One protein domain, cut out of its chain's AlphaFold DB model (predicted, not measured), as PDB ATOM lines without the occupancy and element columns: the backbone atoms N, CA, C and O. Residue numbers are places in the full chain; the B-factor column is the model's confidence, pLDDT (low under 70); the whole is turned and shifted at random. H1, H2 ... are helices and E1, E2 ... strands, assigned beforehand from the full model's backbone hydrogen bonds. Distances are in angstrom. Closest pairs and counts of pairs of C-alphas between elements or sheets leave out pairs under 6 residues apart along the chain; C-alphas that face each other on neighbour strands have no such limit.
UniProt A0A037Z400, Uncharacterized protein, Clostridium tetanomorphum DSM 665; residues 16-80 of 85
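Overview. This is residues 16 to 80 of the 85 residues of an uncharacterized protein of Clostridium tetanomorphum DSM 665 (UniProt A0A037Z400). A small mixed sheet of three short strands, in order E2 E1 E3, lies between helices H1 and H2, each only grazing it; the loop of residues 58 to 74 swings wide from H2 back to E3. The printed part has 65 residues, with E1 H1 E2 H2 E3 along the chain, mixed in class, under half in named elements. It is only just compact, close to loose, with a radius of gyration of the C-alphas of 12.6 A, spanning 37 by 24 by 16 A.

Along the chain. E1 is residues 16 to 19, from C-alpha 16 at (532.544, 208.185, 844.785); E2 is 41 to 43. E3 is 75 to 79, 12.7 A long, ending at C-alpha 79 (529.762, 211.061, 849.399). H1 is 23 to 35, 18.4 A; H2 is 53 to 57.

Arrangement. E1 is antiparallel to E3, with N 17 and O 77 2.8 A apart, and parallel to E2, with N 42 and O 16 2.8 A apart. E1, H1, E2 form a strand-helix-strand unit, two parallel neighbours joined through a helix, with a right-handed crossover. H1 and H2 are apart; in both, every O i to N i+4 pair is within hydrogen-bond range.

Size, cuts and confidence. The printed part has no cut. H2 to E3 is a long link. Residues 60 to 68 have pLDDT under 70.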
ATOM      1  N   ILE A  16     532.100 209.502 844.336       90.75
ATOM      2  CA  ILE A  16     532.544 208.185 844.785       90.75
ATOM      3  C   ILE A  16     534.036 208.323 845.032       90.75
ATOM      4  O   ILE A  16     534.750 208.768 844.140       90.75
ATOM      5  N   LEU A  17     534.517 207.967 846.215       91.62
ATOM      6  CA  LEU A  17     535.950 207.895 846.479       91.62
ATOM      7  C   LEU A  17     536.361 206.434 846.597       91.62
ATOM      8  O   LEU A  17     535.682 205.659 847.268       91.62
ATOM      9  N   VAL A  18     537.453 206.058 845.940       93.62
ATOM     10  CA  VAL A  18     537.948 204.677 845.924       93.62
ATOM     11  C   VAL A  18     539.380 204.613 846.428       93.62
ATOM     12  O   VAL A  18     540.171 205.512 846.159       93.62
ATOM     13  N   TYR A  19     539.724 203.547 847.142       93.38
ATOM     14  CA  TYR A  19     541.068 203.294 847.654       93.38
ATOM     15  C   TYR A  19     541.388 201.798 847.578       93.38
ATOM     16  O   TYR A  19     540.513 200.962 847.806       93.38
ATOM     17  N   GLY A  20     542.641 201.468 847.255       92.94
ATOM     18  CA  GLY A  20     543.139 200.086 847.255       92.94
ATOM     19  C   GLY A  20     542.601 199.194 846.130       92.94
ATOM     20  O   GLY A  20     542.870 197.997 846.133       92.94
ATOM     21  N   LEU A  21     541.849 199.751 845.176       94.19
ATOM     22  CA  LEU A  21     541.275 198.996 844.063       94.19
ATOM     23  C   LEU A  21     542.323 198.646 843.010       94.19
ATOM     24  O   LEU A  21     543.121 199.496 842.607       94.19
ATOM     25  N   ASP A  22     542.270 197.407 842.534       94.50
ATOM     26  CA  ASP A  22     543.074 196.962 841.400       94.50
ATOM     27  C   ASP A  22     542.433 197.361 840.057       94.50
ATOM     28  O   ASP A  22     541.355 197.955 839.990       94.50
ATOM     29  N   GLU A  23     543.119 197.079 838.950       94.62
ATOM     30  CA  GLU A  23     542.650 197.478 837.619       94.62
ATOM     31  C   GLU A  23     541.358 196.768 837.189       94.62
ATOM     32  O   GLU A  23     540.596 197.317 836.389       94.62
ATOM     33  N   ASP A  24     541.071 195.575 837.713       96.38
ATOM     34  CA  ASP A  24     539.836 194.864 837.395       96.38
ATOM     35  C   ASP A  24     538.657 195.424 838.203       96.38
ATOM     36  O   ASP A  24     537.592 195.675 837.629       96.38
ATOM     37  N   ASP A  25     538.865 195.761 839.479       95.19
ATOM     38  CA  ASP A  25     537.900 196.521 840.280       95.19
ATOM     39  C   ASP A  25     537.569 197.872 839.628       95.19
ATOM     40  O   ASP A  25     536.399 198.257 839.520       95.19
ATOM     41  N   LYS A  26     538.592 198.598 839.154       94.00
ATOM     42  CA  LYS A  26     538.418 199.902 838.499       94.00
ATOM     43  C   LYS A  26     537.577 199.787 837.233       94.00
ATOM     44  O   LYS A  26     536.718 200.637 837.005       94.00
ATOM     45  N   LYS A  27     537.757 198.733 836.427       95.50
ATOM     46  CA  LYS A  27     536.898 198.474 835.253       95.50
ATOM     47  C   LYS A  27     535.447 198.243 835.665       95.50
ATOM     48  O   LYS A  27     534.542 198.775 835.020       95.50
ATOM     49  N   ILE A  28     535.218 197.473 836.730       94.44
ATOM     50  CA  ILE A  28     533.872 197.191 837.244       94.44
ATOM     51  C   ILE A  28     533.199 198.485 837.711       94.44
ATOM     52  O   ILE A  28     532.074 198.767 837.299       94.44
ATOM     53  N   ILE A  29     533.886 199.301 838.515       92.31
ATOM     54  CA  ILE A  29     533.334 200.568 839.012       92.31
ATOM     55  C   ILE A  29     533.061 201.549 837.877       92.31
ATOM     56  O   ILE A  29     531.982 202.139 837.851       92.31
ATOM     57  N   SER A  30     533.980 201.699 836.921       91.62
ATOM     58  CA  SER A  30     533.762 202.571 835.760       91.62
ATOM     59  C   SER A  30     532.493 202.175 835.003       91.62
ATOM     60  O   SER A  30     531.645 203.022 834.733       91.62
ATOM     61  N   LYS A  31     532.293 200.872 834.769       93.38
ATOM     62  CA  LYS A  31     531.079 200.362 834.124       93.38
ATOM     63  C   LYS A  31     529.818 200.646 834.948       93.38
ATOM     64  O   LYS A  31     528.789 200.997 834.381       93.38
ATOM     65  N   LEU A  32     529.870 200.504 836.273       89.94
ATOM     66  CA  LEU A  32     528.730 200.809 837.147       89.94
ATOM     67  C   LEU A  32     528.374 202.299 837.130       89.94
ATOM     68  O   LEU A  32     527.192 202.638 837.115       89.94
ATOM     69  N   ILE A  33     529.373 203.179 837.107       88.25
ATOM     70  CA  ILE A  33     529.173 204.629 837.029       88.25
ATOM     71  C   ILE A  33     528.496 205.011 835.716       88.25
ATOM     72  O   ILE A  33     527.512 205.746 835.738       88.25
ATOM     73  N   GLU A  34     528.969 204.457 834.598       89.62
ATOM     74  CA  GLU A  34     528.370 204.671 833.277       89.62
ATOM     75  C   GLU A  34     526.919 204.180 833.226       89.62
ATOM     76  O   GLU A  34     526.027 204.925 832.821       89.62
ATOM     77  N   LEU A  35     526.659 202.953 833.693       90.31
ATOM     78  CA  LEU A  35     525.319 202.354 833.672       90.31
ATOM     79  C   LEU A  35     524.299 203.123 834.519       90.31
ATOM     80  O   LEU A  35     523.119 203.142 834.180       90.31
ATOM     81  N   ASN A  36     524.744 203.741 835.614       84.00
ATOM     82  CA  ASN A  36     523.880 204.471 836.541       84.00
ATOM     83  C   ASN A  36     523.917 205.993 836.328       84.00
ATOM     84  O   ASN A  36     523.358 206.732 837.139       84.00
ATOM     85  N   ASN A  37     524.572 206.470 835.261       83.31
ATOM     86  CA  ASN A  37     524.736 207.891 834.954       83.31
ATOM     87  C   ASN A  37     525.252 208.705 836.163       83.31
ATOM     88  O   ASN A  37     524.765 209.800 836.463       83.31
ATOM     89  N   LEU A  38     526.205 208.125 836.902       82.69
ATOM     90  CA  LEU A  38     526.824 208.738 838.075       82.69
ATOM     91  C   LEU A  38     528.018 209.605 837.663       82.69
ATOM     92  O   LEU A  38     528.601 209.453 836.591       82.69
ATOM     93  N   SER A  39     528.409 210.521 838.545       81.31
ATOM     94  CA  SER A  39     529.661 211.264 838.408       81.31
ATOM     95  C   SER A  39     530.874 210.334 838.539       81.31
ATOM     96  O   SER A  39     530.817 209.323 839.242       81.31
ATOM     97  N   GLN A  40     531.981 210.700 837.884       83.38
ATOM     98  CA  GLN A  40     533.253 209.977 837.990       83.38
ATOM     99  C   GLN A  40     533.707 209.827 839.450       83.38
ATOM    100  O   GLN A  40     533.369 210.644 840.312       83.38
ATOM    101  N   TYR A  41     534.486 208.777 839.716       89.56
ATOM    102  CA  TYR A  41     535.080 208.550 841.028       89.56
ATOM    103  C   TYR A  41     536.420 209.280 841.188       89.56
ATOM    104  O   TYR A  41     537.092 209.612 840.213       89.56
ATOM    105  N   ILE A  42     536.824 209.483 842.439       90.56
ATOM    106  CA  ILE A  42     538.123 210.021 842.843       90.56
ATOM    107  C   ILE A  42     538.948 208.879 843.442       90.56
ATOM    108  O   ILE A  42     538.532 208.252 844.415       90.56
ATOM    109  N   GLU A  43     540.122 208.607 842.875       91.50
ATOM    110  CA  GLU A  43     541.073 207.644 843.441       91.50
ATOM    111  C   GLU A  43     541.880 208.296 844.571       91.50
ATOM    112  O   GLU A  43     542.670 209.216 844.348       91.50
ATOM    113  N   ILE A  44     541.684 207.804 845.792       90.31
ATOM    114  CA  ILE A  44     542.473 208.161 846.965       90.31
ATOM    115  C   ILE A  44     543.762 207.341 846.937       90.31
ATOM    116  O   ILE A  44     543.748 206.116 846.830       90.31
ATOM    117  N   LYS A  45     544.895 208.027 847.080       87.50
ATOM    118  CA  LYS A  45     546.219 207.403 847.210       87.50
ATOM    119  C   LYS A  45     546.624 207.314 848.679       87.50
ATOM    120  O   LYS A  45     546.132 208.081 849.500       87.50
ATOM    121  N   LYS A  46     547.586 206.445 849.011       85.81
ATOM    122  CA  LYS A  46     548.138 206.337 850.380       85.81
ATOM    123  C   LYS A  46     548.589 207.700 850.943       85.81
ATOM    124  O   LYS A  46     548.312 208.004 852.096       85.81
ATOM    125  N   SER A  47     549.171 208.563 850.105       83.69
ATOM    126  CA  SER A  47     549.583 209.932 850.467       83.69
ATOM    127  C   SER A  47     548.432 210.883 850.833       83.69
ATOM    128  O   SER A  47     548.664 211.960 851.373       83.69
ATOM    129  N   MET A  48     547.187 210.507 850.539       84.31
ATOM    130  CA  MET A  48     545.985 211.285 850.844       84.31
ATOM    131  C   MET A  48     545.297 210.816 852.134       84.31
ATOM    132  O   MET A  48     544.287 211.393 852.520       84.31
ATOM    133  N   ALA A  49     545.822 209.798 852.825       81.75
ATOM    134  CA  ALA A  49     545.156 209.192 853.981       81.75
ATOM    135  C   ALA A  49     544.955 210.145 855.174       81.75
ATOM    136  O   ALA A  49     544.028 209.960 855.956       81.75
ATOM    137  N   ASN A  50     545.792 211.179 855.293       83.31
ATOM    138  CA  ASN A  50     545.667 212.216 856.321       83.31
ATOM    139  C   ASN A  50     544.884 213.457 855.855       83.31
ATOM    140  O   ASN A  50     544.749 214.411 856.619       83.31
ATOM    141  N   MET A  51     544.405 213.488 854.609       85.62
ATOM    142  CA  MET A  51     543.598 214.600 854.109       85.62
ATOM    143  C   MET A  51     542.163 214.494 854.609       85.62
ATOM    144  O   MET A  51     541.605 213.402 854.732       85.62
ATOM    145  N   THR A  52     541.517 215.638 854.832       87.38
ATOM    146  CA  THR A  52     540.070 215.633 855.049       87.38
ATOM    147  C   THR A  52     539.344 215.390 853.725       87.38
ATOM    148  O   THR A  52     539.841 215.741 852.653       87.38
ATOM    149  N   LEU A  53     538.114 214.862 853.778       86.19
ATOM    150  CA  LEU A  53     537.270 214.738 852.579       86.19
ATOM    151  C   LEU A  53     537.092 216.081 851.864       86.19
ATOM    152  O   LEU A  53     537.084 216.129 850.640       86.19
ATOM    153  N   LYS A  54     537.003 217.183 852.617       86.19
ATOM    154  CA  LYS A  54     536.899 218.529 852.051       86.19
ATOM    155  C   LYS A  54     538.144 218.906 851.243       86.19
ATOM    156  O   LYS A  54     538.004 219.537 850.200       86.19
ATOM    157  N   ASP A  55     539.338 218.532 851.695       86.12
ATOM    158  CA  ASP A  55     540.579 218.806 850.960       86.12
ATOM    159  C   ASP A  55     540.619 218.013 849.651       86.12
ATOM    160  O   ASP A  55     540.872 218.582 848.586       86.12
ATOM    161  N   ILE A  56     540.268 216.724 849.720       87.00
ATOM    162  CA  ILE A  56     540.219 215.822 848.562       87.00
ATOM    163  C   ILE A  56     539.214 216.331 847.518       87.00
ATOM    164  O   ILE A  56     539.552 216.447 846.341       87.00
ATOM    165  N   LEU A  57     537.999 216.697 847.940       85.50
ATOM    166  CA  LEU A  57     536.947 217.204 847.047       85.50
ATOM    167  C   LEU A  57     537.305 218.559 846.416       85.50
ATOM    168  O   LEU A  57     536.908 218.834 845.286       85.50
ATOM    169  N   ASN A  58     538.093 219.388 847.104       83.06
ATOM    170  CA  ASN A  58     538.594 220.656 846.564       83.06
ATOM    171  C   ASN A  58     539.814 220.494 845.639       83.06
ATOM    172  O   ASN A  58     540.313 221.493 845.119       83.06
ATOM    173  N   GLY A  59     540.315 219.270 845.434       74.12
ATOM    174  CA  GLY A  59     541.502 219.008 844.616       74.12
ATOM    175  C   GLY A  59     542.806 219.510 845.244       74.12
ATOM    176  O   GLY A  59     543.786 219.734 844.530       74.12
ATOM    177  N   LEU A  60     542.835 219.712 846.568       66.62
ATOM    178  CA  LEU A  60     544.037 220.132 847.283       66.62
ATOM    179  C   LEU A  60     545.042 218.981 847.325       66.62
ATOM    180  O   LEU A  60     544.859 217.991 848.026       66.62
ATOM    181  N   ASN A  61     546.138 219.130 846.588       58.28
ATOM    182  CA  ASN A  61     547.215 218.147 846.556       58.28
ATOM    183  C   ASN A  61     548.309 218.529 847.564       58.28
ATOM    184  O   ASN A  61     549.388 218.997 847.201       58.28
ATOM    185  N   LEU A  62     547.993 218.400 848.854       61.31
ATOM    186  CA  LEU A  62     548.986 218.523 849.918       61.31
ATOM    187  C   LEU A  62     549.764 217.204 849.986       61.31
ATOM    188  O   LEU A  62     549.196 216.165 850.291       61.31
ATOM    189  N   GLN A  63     551.059 217.203 849.688       56.34
ATOM    190  CA  GLN A  63     551.887 216.013 849.908       56.34
ATOM    191  C   GLN A  63     552.051 215.813 851.422       56.34
ATOM    192  O   GLN A  63     552.970 216.352 852.034       56.34
ATOM    193  N   ILE A  64     551.103 215.116 852.053       59.12
ATOM    194  CA  ILE A  64     551.149 214.835 853.485       59.12
ATOM    195  C   ILE A  64     551.959 213.547 853.663       59.12
ATOM    196  O   ILE A  64     551.490 212.464 853.345       59.12
ATOM    197  N   PHE A  65     553.200 213.746 854.109       57.25
ATOM    198  CA  PHE A  65     554.258 212.807 854.502       57.25
ATOM    199  C   PHE A  65     553.982 211.289 854.436       57.25
ATOM    200  O   PHE A  65     553.052 210.761 855.043       57.25
ATOM    201  N   ASP A  66     554.942 210.586 853.829       56.97
ATOM    202  CA  ASP A  66     554.948 209.168 853.429       56.97
ATOM    203  C   ASP A  66     554.907 208.114 854.558       56.97
ATOM    204  O   ASP A  66     554.987 206.917 854.290       56.97
ATOM    205  N   ASN A  67     554.763 208.515 855.825       60.12
ATOM    206  CA  ASN A  67     554.915 207.616 856.980       60.12
ATOM    207  C   ASN A  67     553.591 207.134 857.595       60.12
ATOM    208  O   ASN A  67     553.578 206.622 858.716       60.12
ATOM    209  N   VAL A  68     552.467 207.286 856.894       67.50
ATOM    210  CA  VAL A  68     551.190 206.742 857.370       67.50
ATOM    211  C   VAL A  68     551.132 205.255 857.036       67.50
ATOM    212  O   VAL A  68     551.117 204.869 855.867       67.50
ATOM    213  N   CYS A  69     551.076 204.409 858.063       76.81
ATOM    214  CA  CYS A  69     550.725 203.004 857.891       76.81
ATOM    215  C   CYS A  69     549.225 202.922 857.578       76.81
ATOM    216  O   CYS A  69     548.389 202.867 858.478       76.81
ATOM    217  N   VAL A  70     548.889 203.015 856.292       82.50
ATOM    218  CA  VAL A  70     547.514 202.878 855.801       82.50
ATOM    219  C   VAL A  70     547.250 201.399 855.501       82.50
ATOM    220  O   VAL A  70     548.105 200.771 854.867       82.50
ATOM    221  N   PRO A  71     546.096 200.840 855.910       84.25
ATOM    222  CA  PRO A  71     545.711 199.477 855.555       84.25
ATOM    223  C   PRO A  71     545.724 199.248 854.040       84.25
ATOM    224  O   PRO A  71     545.522 200.179 853.257       84.25
ATOM    225  N   GLU A  72     545.928 198.002 853.618       84.56
ATOM    226  CA  GLU A  72     545.854 197.600 852.201       84.56
ATOM    227  C   GLU A  72     544.449 197.131 851.798       84.56
ATOM    228  O   GLU A  72     544.271 196.434 850.803       84.56
ATOM    229  N   ASP A  73     543.443 197.524 852.578       89.31
ATOM    230  CA  ASP A  73     542.051 197.184 852.327       89.31
ATOM    231  C   ASP A  73     541.480 197.964 851.137       89.31
ATOM    232  O   ASP A  73     541.824 199.122 850.882       89.31
ATOM    233  N   LYS A  74     540.536 197.333 850.437       92.94
ATOM    234  CA  LYS A  74     539.727 197.967 849.392       92.94
ATOM    235  C   LYS A  74     538.607 198.776 850.048       92.94
ATOM    236  O   LYS A  74     537.819 198.227 850.816       92.94
ATOM    237  N   VAL A  75     538.503 200.067 849.731       91.81
ATOM    238  CA  VAL A  75     537.478 200.964 850.295       91.81
ATOM    239  C   VAL A  75     536.770 201.729 849.185       91.81
ATOM    240  O   VAL A  75     537.405 202.275 848.284       91.81
ATOM    241  N   ILE A  76     535.441 201.801 849.281       91.81
ATOM    242  CA  ILE A  76     534.590 202.643 848.439       91.81
ATOM    243  C   ILE A  76     533.734 203.505 849.366       91.81
ATOM    244  O   ILE A  76     532.986 202.982 850.192       91.81
ATOM    245  N   LEU A  77     533.838 204.824 849.227       90.56
ATOM    246  CA  LEU A  77     533.061 205.798 849.984       90.56
ATOM    247  C   LEU A  77     532.101 206.539 849.054       90.56
ATOM    248  O   LEU A  77     532.511 207.131 848.058       90.56
ATOM    249  N   PHE A  78     530.824 206.559 849.421       88.44
ATOM    250  CA  PHE A  78     529.790 207.291 848.699       88.44
ATOM    251  C   PHE A  78     529.516 208.620 849.408       88.44
ATOM    252  O   PHE A  78     528.862 208.651 850.449       88.44
ATOM    253  N   ASN A  79     530.011 209.730 848.855       87.19
ATOM    254  CA  ASN A  79     529.762 211.061 849.399       87.19
ATOM    255  C   ASN A  79     528.505 211.674 848.777       87.19
ATOM    256  O   ASN A  79     528.511 212.071 847.612       87.19
ATOM    257  N   ASN A  80     527.437 211.772 849.569       81.56
ATOM    258  CA  ASN A  80     526.173 212.420 849.201       81.56
ATOM    259  C   ASN A  80     525.531 211.899 847.893       81.56
ATOM    260  O   ASN A  80     524.904 212.646 847.131       81.56
TER     261      ASN A  80